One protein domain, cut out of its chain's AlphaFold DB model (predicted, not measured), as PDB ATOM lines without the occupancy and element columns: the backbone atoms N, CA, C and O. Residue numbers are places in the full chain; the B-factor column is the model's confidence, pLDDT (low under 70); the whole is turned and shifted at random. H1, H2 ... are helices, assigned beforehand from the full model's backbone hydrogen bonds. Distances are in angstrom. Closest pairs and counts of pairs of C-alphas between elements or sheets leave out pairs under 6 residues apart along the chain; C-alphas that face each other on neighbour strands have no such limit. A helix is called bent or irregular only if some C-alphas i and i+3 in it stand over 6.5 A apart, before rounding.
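What this domain is: This is residues 351 to 390 and 409 to 496 of the 595 residues of an uncharacterized protein of Spizellomyces sp. 'palustris' (UniProt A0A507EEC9). The model shows a small cluster of crossed helices set round H5a, the first arm of the bent helix H5, which runs through the middle; its second arm, H5b, turns off at 85 degrees, an L. H1 and H4 lie side by side, running opposite ways, and H2 crosses near one end of H1, while a long loop within residues 409 to 438 reaches away from the helices, with Gly 419 far out. The printed part has 128 residues with five named helices, in the order H1, H2, H3, H4, H5, and no named strand; its class is all helix. It is compact, with a radius of gyration of the C-alphas of 14.6 A, and spans 46 by 31 by 24 A.

Where its parts are: Find C-alpha 351 at (204.012, 211.306, 243.739); from there H1, residues 351 to 363, runs 16.3 A. H2 follows at residues 373 to 385 and runs 18.3 A. Past the cut, look for H3 at residues 439 to 442, then H4 at residues 449 to 459, 14.7 A long. H5, residues 461 to 487, was assigned as one helix by its hydrogen bonds but is bent: C-alphas 474 and 477 are 9.3 A apart. Its arm H5a, residues 461 to 474, begins at (205.893, 203.387, 249.796) and is 20.1 A long; H5b, residues 477 to 487, is 16.3 A long, ends at (186.382, 210.937, 240.312) and is irregular, with C-alphas 477 and 480 9.1 A apart.

How they stand to each other: Start at H1, which touches H4 at a shallow tilt of 31 degrees, opposite ways; the closest C-alphas, of Glu 352 and Ser 457, are 6.0 A apart. With residue 363 alone H1 touches H2 at a steep tilt of 59 degrees, the C-alphas of Leu 363 and Glu 375 being closest at 5.9 A. H1 and H5a only just touch, with 3 pairs of C-alphas within 8 A, closest at Leu 355 and Gly 464, 6.9 A. H2 and H5a only just touch too, with 3 such pairs, closest at Ser 383 and Thr 470, 6.6 A. H3 and H4 only just touch, again with 3 pairs, closest at Cys 442 and Ile 456, 6.5 A. H4 and H5a touch only at the corner, where the C-alphas of Ile 456 and Gly 464 are 4.5 A apart. H5a touches H5b with residues 468 to 474 alone, about perpendicular at 85 degrees, closest at the C-alphas of Ala 472 and Val 480, 4.8 A. H2 and H4 are apart. In H2, H4 and H5a every O i to N i+4 pair is within hydrogen-bond range, against 8 of 9 in H1 and 5 of 7 in H5b; H3 is too short for such a pair.

The domain as a whole: The C-alphas farthest apart, of Gly 419 and Ser 493, are 46.3 A apart. Residues 391 to 408 are not printed, and C-alphas 390 and 409 are 25.0 A apart across this cut, in the link from H2 to H3. In the loop, residues 413 to 414 pair with 433 to 434, antiparallel. The mean pLDDT of the printed part is 73.5, and residues 383 to 390, 409 to 438, 477 to 478 and 489 to 496 are under 70.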
ATOM      1  N   ARG A 351     204.570 212.504 243.098       90.81
ATOM      2  CA  ARG A 351     204.012 211.306 243.739       90.81
ATOM      3  C   ARG A 351     203.254 211.636 245.032       90.81
ATOM      4  O   ARG A 351     202.111 211.215 245.192       90.81
ATOM      5  N   GLU A 352     203.878 212.372 245.951       91.62
ATOM      6  CA  GLU A 352     203.276 212.777 247.230       91.62
ATOM      7  C   GLU A 352     202.058 213.686 247.011       91.62
ATOM      8  O   GLU A 352     201.045 213.495 247.678       91.62
ATOM      9  N   SER A 353     202.105 214.604 246.037       91.62
ATOM     10  CA  SER A 353     200.990 215.512 245.717       91.62
ATOM     11  C   SER A 353     199.771 214.769 245.171       91.62
ATOM     12  O   SER A 353     198.648 215.053 245.581       91.62
ATOM     13  N   VAL A 354     199.975 213.773 244.304       89.88
ATOM     14  CA  VAL A 354     198.886 212.919 243.802       89.88
ATOM     15  C   VAL A 354     198.272 212.093 244.936       89.88
ATOM     16  O   VAL A 354     197.049 212.037 245.061       89.88
ATOM     17  N   LEU A 355     199.098 211.489 245.799       90.75
ATOM     18  CA  LEU A 355     198.612 210.728 246.957       90.75
ATOM     19  C   LEU A 355     197.859 211.617 247.950       90.75
ATOM     20  O   LEU A 355     196.789 211.239 248.419       90.75
ATOM     21  N   LYS A 356     198.380 212.812 248.238       91.69
ATOM     22  CA  LYS A 356     197.722 213.817 249.079       91.69
ATOM     23  C   LYS A 356     196.368 214.206 248.498       91.69
ATOM     24  O   LYS A 356     195.384 214.254 249.230       91.69
ATOM     25  N   TYR A 357     196.309 214.452 247.191       89.88
ATOM     26  CA  TYR A 357     195.063 214.787 246.515       89.88
ATOM     27  C   TYR A 357     194.038 213.656 246.627       89.88
ATOM     28  O   TYR A 357     192.896 213.914 247.006       89.88
ATOM     29  N   PHE A 358     194.453 212.418 246.343       89.19
ATOM     30  CA  PHE A 358     193.611 211.232 246.476       89.19
ATOM     31  C   PHE A 358     193.067 211.095 247.901       89.19
ATOM     32  O   PHE A 358     191.858 210.993 248.096       89.19
ATOM     33  N   VAL A 359     193.945 211.152 248.906       90.06
ATOM     34  CA  VAL A 359     193.545 210.991 250.305       90.06
ATOM     35  C   VAL A 359     192.543 212.070 250.716       90.06
ATOM     36  O   VAL A 359     191.495 211.740 251.250       90.06
ATOM     37  N   ASN A 360     192.820 213.338 250.408       87.12
ATOM     38  CA  ASN A 360     192.015 214.454 250.906       87.12
ATOM     39  C   ASN A 360     190.698 214.679 250.150       87.12
ATOM     40  O   ASN A 360     189.804 215.319 250.696       87.12
ATOM     41  N   ASN A 361     190.600 214.265 248.881       84.38
ATOM     42  CA  ASN A 361     189.457 214.606 248.017       84.38
ATOM     43  C   ASN A 361     188.671 213.393 247.512       84.38
ATOM     44  O   ASN A 361     187.601 213.574 246.926       84.38
ATOM     45  N   MET A 362     189.210 212.185 247.675       84.75
ATOM     46  CA  MET A 362     188.593 210.953 247.185       84.75
ATOM     47  C   MET A 362     188.393 209.923 248.291       84.75
ATOM     48  O   MET A 362     187.340 209.295 248.317       84.75
ATOM     49  N   LEU A 363     189.389 209.737 249.167       87.00
ATOM     50  CA  LEU A 363     189.303 208.779 250.269       87.00
ATOM     51  C   LEU A 363     188.532 209.350 251.462       87.00
ATOM     52  O   LEU A 363     187.535 208.761 251.848       87.00
ATOM     53  N   ASP A 364     188.992 210.473 252.015       86.44
ATOM     54  CA  ASP A 364     188.242 211.278 252.982       86.44
ATOM     55  C   ASP A 364     187.166 212.028 252.189       86.44
ATOM     56  O   ASP A 364     187.405 213.118 251.668       86.44
ATOM     57  N   GLU A 365     186.023 211.379 251.963       81.56
ATOM     58  CA  GLU A 365     184.931 211.871 251.124       81.56
ATOM     59  C   GLU A 365     184.175 212.988 251.847       81.56
ATOM     60  O   GLU A 365     183.821 214.007 251.235       81.56
ATOM     61  N   ASN A 366     183.992 212.853 253.161       84.88
ATOM     62  CA  ASN A 366     183.195 213.775 253.970       84.88
ATOM     63  C   ASN A 366     183.975 215.027 254.448       84.88
ATOM     64  O   ASN A 366     183.359 216.066 254.688       84.88
ATOM     65  N   GLY A 367     185.308 214.975 254.479       85.00
ATOM     66  CA  GLY A 367     186.211 216.098 254.742       85.00
ATOM     67  C   GLY A 367     186.438 216.364 256.217       85.00
ATOM     68  O   GLY A 367     186.844 217.472 256.574       85.00
ATOM     69  N   ASP A 368     186.133 215.391 257.070       88.56
ATOM     70  CA  ASP A 368     186.296 215.504 258.514       88.56
ATOM     71  C   ASP A 368     187.722 215.145 258.983       88.56
ATOM     72  O   ASP A 368     188.056 215.331 260.158       88.56
ATOM     73  N   GLY A 369     188.589 214.703 258.061       88.56
ATOM     74  CA  GLY A 369     189.976 214.330 258.324       88.56
ATOM     75  C   GLY A 369     190.146 212.932 258.926       88.56
ATOM     76  O   GLY A 369     191.283 212.532 259.218       88.56
ATOM     77  N   ILE A 370     189.060 212.186 259.115       91.62
ATOM     78  CA  ILE A 370     189.009 210.806 259.593       91.62
ATOM     79  C   ILE A 370     188.613 209.922 258.409       91.62
ATOM     80  O   ILE A 370     187.807 210.310 257.584       91.62
ATOM     81  N   VAL A 371     189.209 208.733 258.312       88.44
ATOM     82  CA  VAL A 371     188.851 207.750 257.284       88.44
ATOM     83  C   VAL A 371     188.057 206.620 257.928       88.44
ATOM     84  O   VAL A 371     188.622 205.754 258.610       88.44
ATOM     85  N   ASP A 372     186.739 206.658 257.761       89.38
ATOM     86  CA  ASP A 372     185.808 205.731 258.406       89.38
ATOM     87  C   ASP A 372     185.720 204.361 257.698       89.38
ATOM     88  O   ASP A 372     186.336 204.113 256.659       89.38
ATOM     89  N   ASP A 373     184.972 203.411 258.273       87.94
ATOM     90  CA  ASP A 373     184.842 202.060 257.703       87.94
ATOM     91  C   ASP A 373     184.225 202.051 256.290       87.94
ATOM     92  O   ASP A 373     184.535 201.167 255.489       87.94
ATOM     93  N   ARG A 374     183.361 203.020 255.959       87.38
ATOM     94  CA  ARG A 374     182.752 203.124 254.624       87.38
ATOM     95  C   ARG A 374     183.779 203.596 253.604       87.38
ATOM     96  O   ARG A 374     183.811 203.067 252.493       87.38
ATOM     97  N   GLU A 375     184.622 204.548 253.983       88.56
ATOM     98  CA  GLU A 375     185.701 205.072 253.144       88.56
ATOM     99  C   GLU A 375     186.808 204.029 252.932       88.56
ATOM    100  O   GLU A 375     187.276 203.831 251.806       88.56
ATOM    101  N   VAL A 376     187.151 203.255 253.969       84.38
ATOM    102  CA  VAL A 376     188.048 202.092 253.836       84.38
ATOM    103  C   VAL A 376     187.456 201.025 252.903       84.38
ATOM    104  O   VAL A 376     188.177 200.459 252.078       84.38
ATOM    105  N   GLU A 377     186.148 200.754 252.968       81.75
ATOM    106  CA  GLU A 377     185.504 199.808 252.046       81.75
ATOM    107  C   GLU A 377     185.488 200.332 250.596       81.75
ATOM    108  O   GLU A 377     185.644 199.558 249.649       81.75
ATOM    109  N   ALA A 378     185.355 201.644 250.385       79.94
ATOM    110  CA  ALA A 378     185.482 202.243 249.055       79.94
ATOM    111  C   ALA A 378     186.904 202.074 248.486       79.94
ATOM    112  O   ALA A 378     187.061 201.721 247.313       79.94
ATOM    113  N   LEU A 379     187.934 202.230 249.327       78.94
ATOM    114  CA  LEU A 379     189.329 201.961 248.965       78.94
ATOM    115  C   LEU A 379     189.548 200.495 248.557       78.94
ATOM    116  O   LEU A 379     190.235 200.213 247.573       78.94
ATOM    117  N   LEU A 380     188.924 199.556 249.276       71.06
ATOM    118  CA  LEU A 380     188.958 198.130 248.941       71.06
ATOM    119  C   LEU A 380     188.340 197.823 247.581       71.06
ATOM    120  O   LEU A 380     188.874 196.990 246.848       71.06
ATOM    121  N   LYS A 381     187.208 198.450 247.246       73.00
ATOM    122  CA  LYS A 381     186.571 198.278 245.933       73.00
ATOM    123  C   LYS A 381     187.491 198.757 244.823       73.00
ATOM    124  O   LYS A 381     187.769 197.995 243.905       73.00
ATOM    125  N   LEU A 382     188.078 199.944 244.981       71.00
ATOM    126  CA  LEU A 382     189.048 200.476 244.025       71.00
ATOM    127  C   LEU A 382     190.236 199.523 243.814       71.00
ATOM    128  O   LEU A 382     190.634 199.267 242.680       71.00
ATOM    129  N   SER A 383     190.778 198.959 244.896       63.25
ATOM    130  CA  SER A 383     191.896 198.016 244.814       63.25
ATOM    131  C   SER A 383     191.528 196.669 244.179       63.25
ATOM    132  O   SER A 383     192.415 196.016 243.635       63.25
ATOM    133  N   ARG A 384     190.266 196.229 244.272       63.28
ATOM    134  CA  ARG A 384     189.780 194.958 243.702       63.28
ATOM    135  C   ARG A 384     189.338 195.101 242.243       63.28
ATOM    136  O   ARG A 384     189.590 194.208 241.439       63.28
ATOM    137  N   ASP A 385     188.747 196.237 241.884       54.06
ATOM    138  CA  ASP A 385     188.215 196.510 240.544       54.06
ATOM    139  C   ASP A 385     189.302 196.903 239.527       54.06
ATOM    140  O   ASP A 385     189.043 196.956 238.325       54.06
ATOM    141  N   ALA A 386     190.547 197.113 239.971       50.78
ATOM    142  CA  ALA A 386     191.698 197.366 239.101       50.78
ATOM    143  C   ALA A 386     191.940 196.247 238.062       50.78
ATOM    144  O   ALA A 386     192.536 196.493 237.007       50.78
ATOM    145  N   ASP A 387     191.461 195.027 238.331       44.00
ATOM    146  CA  ASP A 387     191.486 193.884 237.408       44.00
ATOM    147  C   ASP A 387     190.306 193.856 236.412       44.00
ATOM    148  O   ASP A 387     190.329 193.077 235.459       44.00
ATOM    149  N   LEU A 388     189.294 194.719 236.573       38.69
ATOM    150  CA  LEU A 388     188.044 194.704 235.796       38.69
ATOM    151  C   LEU A 388     187.904 195.832 234.757       38.69
ATOM    152  O   LEU A 388     186.979 195.792 233.943       38.69
ATOM    153  N   VAL A 389     188.809 196.813 234.711       37.53
ATOM    154  CA  VAL A 389     188.681 197.942 233.772       37.53
ATOM    155  C   VAL A 389     189.300 197.605 232.407       37.53
ATOM    156  O   VAL A 389     190.491 197.795 232.169       37.53
ATOM    157  N   LYS A 390     188.472 197.114 231.472       35.94
ATOM    158  CA  LYS A 390     188.778 197.136 230.029       35.94
ATOM    159  C   LYS A 390     188.538 198.556 229.506       35.94
ATOM    160  O   LYS A 390     187.414 199.046 229.550       35.94
ATOM    161  N   TYR A 409     208.478 206.550 241.643       57.31
ATOM    162  CA  TYR A 409     209.350 205.369 241.670       57.31
ATOM    163  C   TYR A 409     208.553 204.129 242.049       57.31
ATOM    164  O   TYR A 409     208.530 203.794 243.233       57.31
ATOM    165  N   PRO A 410     207.878 203.450 241.115       57.41
ATOM    166  CA  PRO A 410     206.951 202.413 241.509       57.41
ATOM    167  C   PRO A 410     207.655 201.189 242.091       57.41
ATOM    168  O   PRO A 410     208.470 200.542 241.434       57.41
ATOM    169  N   HIS A 411     207.267 200.819 243.304       60.94
ATOM    170  CA  HIS A 411     207.626 199.551 243.917       60.94
ATOM    171  C   HIS A 411     206.743 198.413 243.365       60.94
ATOM    172  O   HIS A 411     205.803 197.957 244.019       60.94
ATOM    173  N   MET A 412     207.024 197.974 242.134       63.81
ATOM    174  CA  MET A 412     206.218 196.990 241.396       63.81
ATOM    175  C   MET A 412     207.067 195.864 240.796       63.81
ATOM    176  O   MET A 412     208.250 196.048 240.515       63.81
ATOM    177  N   ALA A 413     206.447 194.701 240.582       52.94
ATOM    178  CA  ALA A 413     207.014 193.608 239.795       52.94
ATOM    179  C   ALA A 413     206.427 193.624 238.373       52.94
ATOM    180  O   ALA A 413     205.261 193.977 238.185       52.94
ATOM    181  N   VAL A 414     207.221 193.234 237.375       52.41
ATOM    182  CA  VAL A 414     206.769 193.055 235.984       52.41
ATOM    183  C   VAL A 414     206.490 191.567 235.744       52.41
ATOM    184  O   VAL A 414     207.161 190.713 236.328       52.41
ATOM    185  N   GLN A 415     205.485 191.242 234.925       52.50
ATOM    186  CA  GLN A 415     205.171 189.850 234.584       52.50
ATOM    187  C   GLN A 415     206.397 189.112 233.996       52.50
ATOM    188  O   GLN A 415     207.098 189.687 233.163       52.50
ATOM    189  N   PRO A 416     206.639 187.832 234.359       44.38
ATOM    190  CA  PRO A 416     207.838 187.082 233.956       44.38
ATOM    191  C   PRO A 416     208.059 186.967 232.440       44.38
ATOM    192  O   PRO A 416     209.191 186.789 231.994       44.38
ATOM    193  N   GLU A 417     206.994 187.070 231.644       47.88
ATOM    194  CA  GLU A 417     207.040 186.977 230.179       47.88
ATOM    195  C   GLU A 417     207.721 188.193 229.522       47.88
ATOM    196  O   GLU A 417     208.169 188.100 228.383       47.88
ATOM    197  N   ALA A 418     207.870 189.306 230.253       46.47
ATOM    198  CA  ALA A 418     208.570 190.515 229.813       46.47
ATOM    199  C   ALA A 418     210.055 190.567 230.241       46.47
ATOM    200  O   ALA A 418     210.728 191.572 230.025       46.47
ATOM    201  N   GLY A 419     210.593 189.483 230.811       40.44
ATOM    202  CA  GLY A 419     211.968 189.438 231.311       40.44
ATOM    203  C   GLY A 419     212.107 189.945 232.751       40.44
ATOM    204  O   GLY A 419     211.190 190.512 233.337       40.44
ATOM    205  N   ASN A 420     213.256 189.640 233.358       36.47
ATOM    206  CA  ASN A 420     213.543 189.858 234.781       36.47
ATOM    207  C   ASN A 420     213.263 191.309 235.224       36.47
ATOM    208  O   ASN A 420     213.453 192.226 234.444       36.47
ATOM    209  N   ALA A 421     212.846 191.500 236.479       41.06
ATOM    210  CA  ALA A 421     212.392 192.769 237.057       41.06
ATOM    211  C   ALA A 421     213.267 193.998 236.720       41.06
ATOM    212  O   ALA A 421     214.411 194.081 237.174       41.06
ATOM    213  N   TRP A 422     212.692 194.980 236.014       45.22
ATOM    214  CA  TRP A 422     213.292 196.297 235.768       45.22
ATOM    215  C   TRP A 422     212.295 197.442 235.997       45.22
ATOM    216  O   TRP A 422     211.081 197.255 236.052       45.22
ATOM    217  N   THR A 423     212.857 198.620 236.258       44.22
ATOM    218  CA  THR A 423     212.197 199.837 236.739       44.22
ATOM    219  C   THR A 423     211.513 200.623 235.611       44.22
ATOM    220  O   THR A 423     212.068 200.742 234.525       44.22
ATOM    221  N   TYR A 424     210.374 201.252 235.935       45.56
ATOM    222  CA  TYR A 424     209.470 202.126 235.140       45.56
ATOM    223  C   TYR A 424     210.042 202.964 233.986       45.56
ATOM    224  O   TYR A 424     209.372 203.245 233.001       45.56
ATOM    225  N   SER A 425     211.290 203.366 234.115       46.06
ATOM    226  CA  SER A 425     212.125 203.991 233.094       46.06
ATOM    227  C   SER A 425     212.283 203.201 231.776       46.06
ATOM    228  O   SER A 425     212.839 203.748 230.831       46.06
ATOM    229  N   ASP A 426     211.793 201.960 231.685       49.62
ATOM    230  CA  ASP A 426     211.686 201.199 230.429       49.62
ATOM    231  C   ASP A 426     210.370 201.435 229.658       49.62
ATOM    232  O   ASP A 426     210.183 200.890 228.570       49.62
ATOM    233  N   GLY A 427     209.450 202.245 230.199       56.34
ATOM    234  CA  GLY A 427     208.164 202.536 229.567       56.34
ATOM    235  C   GLY A 427     207.120 201.425 229.717       56.34
ATOM    236  O   GLY A 427     206.129 201.434 228.986       56.34
ATOM    237  N   THR A 428     207.293 200.482 230.655       60.34
ATOM    238  CA  THR A 428     206.338 199.382 230.880       60.34
ATOM    239  C   THR A 428     204.912 199.911 231.108       60.34
ATOM    240  O   THR A 428     204.695 200.652 232.072       60.34
ATOM    241  N   PRO A 429     203.905 199.516 230.303       66.38
ATOM    242  CA  PRO A 429     202.518 199.952 230.473       66.38
ATOM    243  C   PRO A 429     201.924 199.570 231.841       66.38
ATOM    244  O   PRO A 429     202.199 198.468 232.319       66.38
ATOM    245  N   PRO A 430     201.048 200.400 232.456       67.44
ATOM    246  CA  PRO A 430     200.412 200.093 233.746       67.44
ATOM    247  C   PRO A 430     199.720 198.721 233.819       67.44
ATOM    248  O   PRO A 430     199.700 198.098 234.878       67.44
ATOM    249  N   SER A 431     199.193 198.224 232.695       65.44
ATOM    250  CA  SER A 431     198.539 196.911 232.582       65.44
ATOM    251  C   SER A 431     199.470 195.719 232.829       65.44
ATOM    252  O   SER A 431     198.994 194.651 233.205       65.44
ATOM    253  N   LEU A 432     200.784 195.885 232.645       65.12
ATOM    254  CA  LEU A 432     201.783 194.829 232.849       65.12
ATOM    255  C   LEU A 432     202.417 194.862 234.247       65.12
ATOM    256  O   LEU A 432     203.190 193.969 234.598       65.12
ATOM    257  N   ARG A 433     202.097 195.885 235.051       67.81
ATOM    258  CA  ARG A 433     202.689 196.107 236.372       67.81
ATOM    259  C   ARG A 433     201.849 195.426 237.454       67.81
ATOM    260  O   ARG A 433     200.631 195.605 237.512       67.81
ATOM    261  N   GLN A 434     202.508 194.679 238.334       62.47
ATOM    262  CA  GLN A 434     201.882 194.003 239.467       62.47
ATOM    263  C   GLN A 434     202.290 194.651 240.788       62.47
ATOM    264  O   GLN A 434     203.464 194.941 241.038       62.47
ATOM    265  N   CYS A 435     201.302 194.831 241.656       68.38
ATOM    266  CA  CYS A 435     201.472 195.263 243.033       68.38
ATOM    267  C   CYS A 435     200.421 194.572 243.909       68.38
ATOM    268  O   CYS A 435     199.391 194.122 243.410       68.38
ATOM    269  N   SER A 436     200.691 194.467 245.208       61.09
ATOM    270  CA  SER A 436     199.739 193.942 246.186       61.09
ATOM    271  C   SER A 436     199.408 195.044 247.182       61.09
ATOM    272  O   SER A 436     200.314 195.632 247.772       61.09
ATOM    273  N   PHE A 437     198.117 195.325 247.351       69.94
ATOM    274  CA  PHE A 437     197.610 196.259 248.347       69.94
ATOM    275  C   PHE A 437     196.856 195.467 249.417       69.94
ATOM    276  O   PHE A 437     195.820 194.864 249.140       69.94
ATOM    277  N   SER A 438     197.395 195.436 250.634       68.88
ATOM    278  CA  SER A 438     196.777 194.770 251.785       68.88
ATOM    279  C   SER A 438     196.352 195.821 252.795       68.88
ATOM    280  O   SER A 438     197.187 196.619 253.204       68.88
ATOM    281  N   LEU A 439     195.090 195.821 253.231       73.81
ATOM    282  CA  LEU A 439     194.627 196.786 254.233       73.81
ATOM    283  C   LEU A 439     195.401 196.693 255.544       73.81
ATOM    284  O   LEU A 439     195.765 197.727 256.090       73.81
ATOM    285  N   ASP A 440     195.696 195.475 255.997       71.44
ATOM    286  CA  ASP A 440     196.419 195.238 257.252       71.44
ATOM    287  C   ASP A 440     197.826 195.853 257.239       71.44
ATOM    288  O   ASP A 440     198.420 196.088 258.288       71.44
ATOM    289  N   VAL A 441     198.365 196.092 256.039       75.69
ATOM    290  CA  VAL A 441     199.695 196.667 255.822       75.69
ATOM    291  C   VAL A 441     199.628 198.119 255.366       75.69
ATOM    292  O   VAL A 441     200.549 198.863 255.654       75.69
ATOM    293  N   CYS A 442     198.599 198.514 254.617       79.88
ATOM    294  CA  CYS A 442     198.532 199.795 253.917       79.88
ATOM    295  C   CYS A 442     197.618 200.822 254.588       79.88
ATOM    296  O   CYS A 442     197.640 201.990 254.197       79.88
ATOM    297  N   VAL A 443     196.810 200.409 255.568       84.56
ATOM    298  CA  VAL A 443     195.976 201.305 256.368       84.56
ATOM    299  C   VAL A 443     196.439 201.228 257.825       84.56
ATOM    300  O   VAL A 443     196.294 200.181 258.458       84.56
ATOM    301  N   PRO A 444     196.997 202.317 258.384       87.44
ATOM    302  CA  PRO A 444     197.449 202.332 259.766       87.44
ATOM    303  C   PRO A 444     196.270 202.223 260.743       87.44
ATOM    304  O   PRO A 444     195.121 202.533 260.423       87.44
ATOM    305  N   SER A 445     196.570 201.836 261.985       85.62
ATOM    306  CA  SER A 445     195.578 201.762 263.067       85.62
ATOM    307  C   SER A 445     194.918 203.115 263.355       85.62
ATOM    308  O   SER A 445     193.723 203.180 263.634       85.62
ATOM    309  N   VAL A 446     195.689 204.202 263.262       88.19
ATOM    310  CA  VAL A 446     195.179 205.572 263.337       88.19
ATOM    311  C   VAL A 446     194.663 205.979 261.962       88.19
ATOM    312  O   VAL A 446     195.440 206.331 261.077       88.19
ATOM    313  N   ARG A 447     193.343 205.976 261.791       86.75
ATOM    314  CA  ARG A 447     192.688 206.282 260.514       86.75
ATOM    315  C   ARG A 447     192.358 207.764 260.360       86.75
ATOM    316  O   ARG A 447     191.206 208.133 260.200       86.75
ATOM    317  N   SER A 448     193.371 208.623 260.432       92.69
ATOM    318  CA  SER A 448     193.230 210.005 259.949       92.69
ATOM    319  C   SER A 448     193.785 210.120 258.534       92.69
ATOM    320  O   SER A 448     194.733 209.406 258.189       92.69
ATOM    321  N   ALA A 449     193.254 211.046 257.736       89.69
ATOM    322  CA  ALA A 449     193.752 211.345 256.395       89.69
ATOM    323  C   ALA A 449     195.270 211.617 256.410       89.69
ATOM    324  O   ALA A 449     196.032 211.048 255.630       89.69
ATOM    325  N   GLN A 450     195.746 212.403 257.381       92.75
ATOM    326  CA  GLN A 450     197.171 212.697 257.540       92.75
ATOM    327  C   GLN A 450     198.006 211.452 257.876       92.75
ATOM    328  O   GLN A 450     199.091 211.279 257.316       92.75
ATOM    329  N   ALA A 451     197.525 210.583 258.772       93.56
ATOM    330  CA  ALA A 451     198.234 209.356 259.133       93.56
ATOM    331  C   ALA A 451     198.308 208.384 257.951       93.56
ATOM    332  O   ALA A 451     199.377 207.845 257.674       93.56
ATOM    333  N   ILE A 452     197.208 208.217 257.211       92.56
ATOM    334  CA  ILE A 452     197.174 207.393 255.997       92.56
ATOM    335  C   ILE A 452     198.138 207.949 254.952       92.56
ATOM    336  O   ILE A 452     198.953 207.193 254.427       92.56
ATOM    337  N   LEU A 453     198.108 209.262 254.694       93.62
ATOM    338  CA  LEU A 453     199.028 209.901 253.757       93.62
ATOM    339  C   LEU A 453     200.485 209.657 254.161       93.62
ATOM    340  O   LEU A 453     201.269 209.218 253.322       93.62
ATOM    341  N   HIS A 454     200.855 209.898 255.421       94.00
ATOM    342  CA  HIS A 454     202.212 209.644 255.918       94.00
ATOM    343  C   HIS A 454     202.629 208.183 255.700       94.00
ATOM    344  O   HIS A 454     203.712 207.902 255.180       94.00
ATOM    345  N   HIS A 455     201.729 207.258 256.024       92.94
ATOM    346  CA  HIS A 455     201.960 205.829 255.924       92.94
ATOM    347  C   HIS A 455     202.211 205.375 254.476       92.94
ATOM    348  O   HIS A 455     203.235 204.758 254.193       92.94
ATOM    349  N   ILE A 456     201.350 205.745 253.521       88.38
ATOM    350  CA  ILE A 456     201.470 205.304 252.115       88.38
ATOM    351  C   ILE A 456     202.512 206.102 251.311       88.38
ATOM    352  O   ILE A 456     203.044 205.620 250.303       88.38
ATOM    353  N   SER A 457     202.807 207.339 251.725       90.75
ATOM    354  CA  SER A 457     203.775 208.191 251.028       90.75
ATOM    355  C   SER A 457     205.215 207.953 251.485       90.75
ATOM    356  O   SER A 457     206.100 208.104 250.643       90.75
ATOM    357  N   ARG A 458     205.460 207.540 252.741       90.94
ATOM    358  CA  ARG A 458     206.818 207.458 253.320       90.94
ATOM    359  C   ARG A 458     207.173 206.114 253.949       90.94
ATOM    360  O   ARG A 458     208.260 205.610 253.683       90.94
ATOM    361  N   GLU A 459     206.302 205.545 254.779       89.19
ATOM    362  CA  GLU A 459     206.617 204.325 255.546       89.19
ATOM    363  C   GLU A 459     206.484 203.067 254.680       89.19
ATOM    364  O   GLU A 459     207.421 202.283 254.541       89.19
ATOM    365  N   HIS A 460     205.331 202.921 254.032       82.94
ATOM    366  CA  HIS A 460     204.970 201.814 253.158       82.94
ATOM    367  C   HIS A 460     204.779 202.330 251.735       82.94
ATOM    368  O   HIS A 460     203.687 202.313 251.167       82.94
ATOM    369  N   ILE A 461     205.881 202.784 251.136       85.06
ATOM    370  CA  ILE A 461     205.893 203.387 249.796       85.06
ATOM    371  C   ILE A 461     205.241 202.506 248.720       85.06
ATOM    372  O   ILE A 461     204.605 203.029 247.804       85.06
ATOM    373  N   ALA A 462     205.320 201.180 248.871       78.00
ATOM    374  CA  ALA A 462     204.706 200.223 247.960       78.00
ATOM    375  C   ALA A 462     203.174 200.308 247.940       78.00
ATOM    376  O   ALA A 462     202.570 200.136 246.885       78.00
ATOM    377  N   CYS A 463     202.545 200.638 249.071       81.69
ATOM    378  CA  CYS A 463     201.103 200.848 249.145       81.69
ATOM    379  C   CYS A 463     200.683 202.067 248.320       81.69
ATOM    380  O   CYS A 463     199.772 201.973 247.499       81.69
ATOM    381  N   GLY A 464     201.390 203.192 248.480       84.31
ATOM    382  CA  GLY A 464     201.139 204.391 247.680       84.31
ATOM    383  C   GLY A 464     201.398 204.155 246.191       84.31
ATOM    384  O   GLY A 464     200.583 204.536 245.358       84.31
ATOM    385  N   ASP A 465     202.484 203.460 245.847       82.19
ATOM    386  CA  ASP A 465     202.805 203.130 244.451       82.19
ATOM    387  C   ASP A 465     201.750 202.222 243.815       82.19
ATOM    388  O   ASP A 465     201.414 202.388 242.641       82.19
ATOM    389  N   CYS A 466     201.190 201.297 244.598       77.94
ATOM    390  CA  CYS A 466     200.120 200.428 244.138       77.94
ATOM    391  C   CYS A 466     198.821 201.202 243.890       77.94
ATOM    392  O   CYS A 466     198.202 201.017 242.848       77.94
ATOM    393  N   LEU A 467     198.449 202.132 244.779       81.44
ATOM    394  CA  LEU A 467     197.286 203.005 244.571       81.44
ATOM    395  C   LEU A 467     197.435 203.865 243.318       81.44
ATOM    396  O   LEU A 467     196.513 203.951 242.509       81.44
ATOM    397  N   LEU A 468     198.611 204.457 243.126       82.81
ATOM    398  CA  LEU A 468     198.934 205.219 241.925       82.81
ATOM    399  C   LEU A 468     198.783 204.350 240.661       82.81
ATOM    400  O   LEU A 468     198.151 204.765 239.690       82.81
ATOM    401  N   ASN A 469     199.268 203.103 240.692       78.00
ATOM    402  CA  ASN A 469     199.097 202.160 239.585       78.00
ATOM    403  C   ASN A 469     197.640 201.772 239.339       78.00
ATOM    404  O   ASN A 469     197.228 201.688 238.185       78.00
ATOM    405  N   THR A 470     196.854 201.578 240.393       77.88
ATOM    406  CA  THR A 470     195.418 201.309 240.295       77.88
ATOM    407  C   THR A 470     194.685 202.449 239.590       77.88
ATOM    408  O   THR A 470     193.941 202.198 238.642       77.88
ATOM    409  N   MET A 471     194.953 203.701 239.974       81.62
ATOM    410  CA  MET A 471     194.380 204.879 239.310       81.62
ATOM    411  C   MET A 471     194.821 204.976 237.845       81.62
ATOM    412  O   MET A 471     193.999 205.188 236.954       81.62
ATOM    413  N   ALA A 472     196.112 204.753 237.573       78.62
ATOM    414  CA  ALA A 472     196.641 204.750 236.211       78.62
ATOM    415  C   ALA A 472     195.999 203.655 235.339       78.62
ATOM    416  O   ALA A 472     195.669 203.912 234.184       78.62
ATOM    417  N   ARG A 473     195.782 202.446 235.876       75.69
ATOM    418  CA  ARG A 473     195.101 201.341 235.176       75.69
ATOM    419  C   ARG A 473     193.635 201.666 234.896       75.69
ATOM    420  O   ARG A 473     193.175 201.410 233.788       75.69
ATOM    421  N   ALA A 474     192.933 202.262 235.859       76.62
ATOM    422  CA  ALA A 474     191.527 202.629 235.715       76.62
ATOM    423  C   ALA A 474     191.289 203.685 234.616       76.62
ATOM    424  O   ALA A 474     190.271 203.632 233.931       76.62
ATOM    425  N   SER A 475     192.237 204.602 234.399       74.69
ATOM    426  CA  SER A 475     192.157 205.616 233.332       74.69
ATOM    427  C   SER A 475     192.963 205.284 232.069       74.69
ATOM    428  O   SER A 475     192.954 206.059 231.110       74.69
ATOM    429  N   GLY A 476     193.642 204.134 232.029       71.50
ATOM    430  CA  GLY A 476     194.415 203.675 230.877       71.50
ATOM    431  C   GLY A 476     195.481 204.680 230.423       71.50
ATOM    432  O   GLY A 476     196.290 205.175 231.209       71.50
ATOM    433  N   GLU A 477     195.498 204.988 229.126       66.50
ATOM    434  CA  GLU A 477     196.485 205.905 228.540       66.50
ATOM    435  C   GLU A 477     196.309 207.369 228.968       66.50
ATOM    436  O   GLU A 477     197.268 208.132 228.882       66.50
ATOM    437  N   ALA A 478     195.134 207.750 229.489       69.44
ATOM    438  CA  ALA A 478     194.871 209.106 229.972       69.44
ATOM    439  C   ALA A 478     195.582 209.427 231.304       69.44
ATOM    440  O   ALA A 478     195.699 210.595 231.677       69.44
ATOM    441  N   GLY A 479     196.081 208.406 232.010       73.88
ATOM    442  CA  GLY A 479     196.896 208.569 233.212       73.88
ATOM    443  C   GLY A 479     196.139 208.995 234.471       73.88
ATOM    444  O   GLY A 479     194.915 209.117 234.491       73.88
ATOM    445  N   VAL A 480     196.900 209.210 235.548       79.75
ATOM    446  CA  VAL A 480     196.354 209.456 236.894       79.75
ATOM    447  C   VAL A 480     195.623 210.795 236.990       79.75
ATOM    448  O   VAL A 480     194.564 210.852 237.604       79.75
ATOM    449  N   ASP A 481     196.108 211.853 236.336       79.38
ATOM    450  CA  ASP A 481     195.430 213.160 236.316       79.38
ATOM    451  C   ASP A 481     193.981 213.046 235.817       79.38
ATOM    452  O   ASP A 481     193.070 213.645 236.391       79.38
ATOM    453  N   SER A 482     193.753 212.244 234.769       80.06
ATOM    454  CA  SER A 482     192.413 211.998 234.230       80.06
ATOM    455  C   SER A 482     191.530 211.262 235.237       80.06
ATOM    456  O   SER A 482     190.378 211.650 235.436       80.06
ATOM    457  N   TYR A 483     192.093 210.262 235.926       83.12
ATOM    458  CA  TYR A 483     191.405 209.544 236.998       83.12
ATOM    459  C   TYR A 483     190.942 210.504 238.097       83.12
ATOM    460  O   TYR A 483     189.761 210.509 238.451       83.12
ATOM    461  N   LEU A 484     191.857 211.350 238.585       84.38
ATOM    462  CA  LEU A 484     191.574 212.325 239.632       84.38
ATOM    463  C   LEU A 484     190.445 213.273 239.214       84.38
ATOM    464  O   LEU A 484     189.483 213.438 239.958       84.38
ATOM    465  N   LEU A 485     190.513 213.859 238.014       82.25
ATOM    466  CA  LEU A 485     189.502 214.812 237.535       82.25
ATOM    467  C   LEU A 485     188.110 214.186 237.388       82.25
ATOM    468  O   LEU A 485     187.119 214.834 237.710       82.25
ATOM    469  N   GLN A 486     188.026 212.938 236.924       81.44
ATOM    470  CA  GLN A 486     186.749 212.243 236.720       81.44
ATOM    471  C   GLN A 486     186.074 211.823 238.030       81.44
ATOM    472  O   GLN A 486     184.849 211.741 238.089       81.44
ATOM    473  N   HIS A 487     186.864 211.541 239.068       78.31
ATOM    474  CA  HIS A 487     186.382 210.937 240.312       78.31
ATOM    475  C   HIS A 487     186.436 211.889 241.514       78.31
ATOM    476  O   HIS A 487     186.104 211.491 242.631       78.31
ATOM    477  N   THR A 488     186.828 213.149 241.309       75.06
ATOM    478  CA  THR A 488     186.754 214.174 242.354       75.06
ATOM    479  C   THR A 488     185.291 214.514 242.624       75.06
ATOM    480  O   THR A 488     184.605 215.066 241.768       75.06
ATOM    481  N   LYS A 489     184.807 214.199 243.830       66.00
ATOM    482  CA  LYS A 489     183.399 214.396 244.217       66.00
ATOM    483  C   LYS A 489     183.090 215.791 244.781       66.00
ATOM    484  O   LYS A 489     181.922 216.161 244.881       66.00
ATOM    485  N   ARG A 490     184.110 216.570 245.165       64.75
ATOM    486  CA  ARG A 490     183.946 217.914 245.748       64.75
ATOM    487  C   ARG A 490     183.990 219.015 244.694       64.75
ATOM    488  O   ARG A 490     184.802 218.972 243.775       64.75
ATOM    489  N   ASN A 491     183.203 220.072 244.914       59.25
ATOM    490  CA  ASN A 491     183.412 221.365 244.259       59.25
ATOM    491  C   ASN A 491     184.711 221.990 244.791       59.25
ATOM    492  O   ASN A 491     184.691 222.772 245.741       59.25
ATOM    493  N   VAL A 492     185.849 221.618 244.208       59.69
ATOM    494  CA  VAL A 492     187.135 222.259 244.495       59.69
ATOM    495  C   VAL A 492     187.101 223.650 243.856       59.69
ATOM    496  O   VAL A 492     187.112 223.779 242.635       59.69
ATOM    497  N   SER A 493     187.009 224.709 244.663       50.94
ATOM    498  CA  SER A 493     186.840 226.095 244.186       50.94
ATOM    499  C   SER A 493     188.128 226.742 243.640       50.94
ATOM    500  O   SER A 493     188.263 227.962 243.627       50.94
ATOM    501  N   SER A 494     189.089 225.938 243.191       59.81
ATOM    502  CA  SER A 494     190.379 226.341 242.618       59.81
ATOM    503  C   SER A 494     190.902 225.214 241.729       59.81
ATOM    504  O   SER A 494     190.467 224.082 241.903       59.81
ATOM    505  N   ASN A 495     191.835 225.492 240.804       66.88
ATOM    506  CA  ASN A 495     192.462 224.475 239.946       66.88
ATOM    507  C   ASN A 495     192.929 223.265 240.794       66.88
ATOM    508  O   ASN A 495     193.946 223.382 241.486       66.88
ATOM    509  N   PRO A 496     192.203 222.128 240.776       64.25
ATOM    510  CA  PRO A 496     192.387 221.053 241.752       64.25
ATOM    511  C   PRO A 496     193.759 220.393 241.631       64.25
ATOM    512  O   PRO A 496     194.300 219.872 242.601       64.25
TER     513      PRO A 496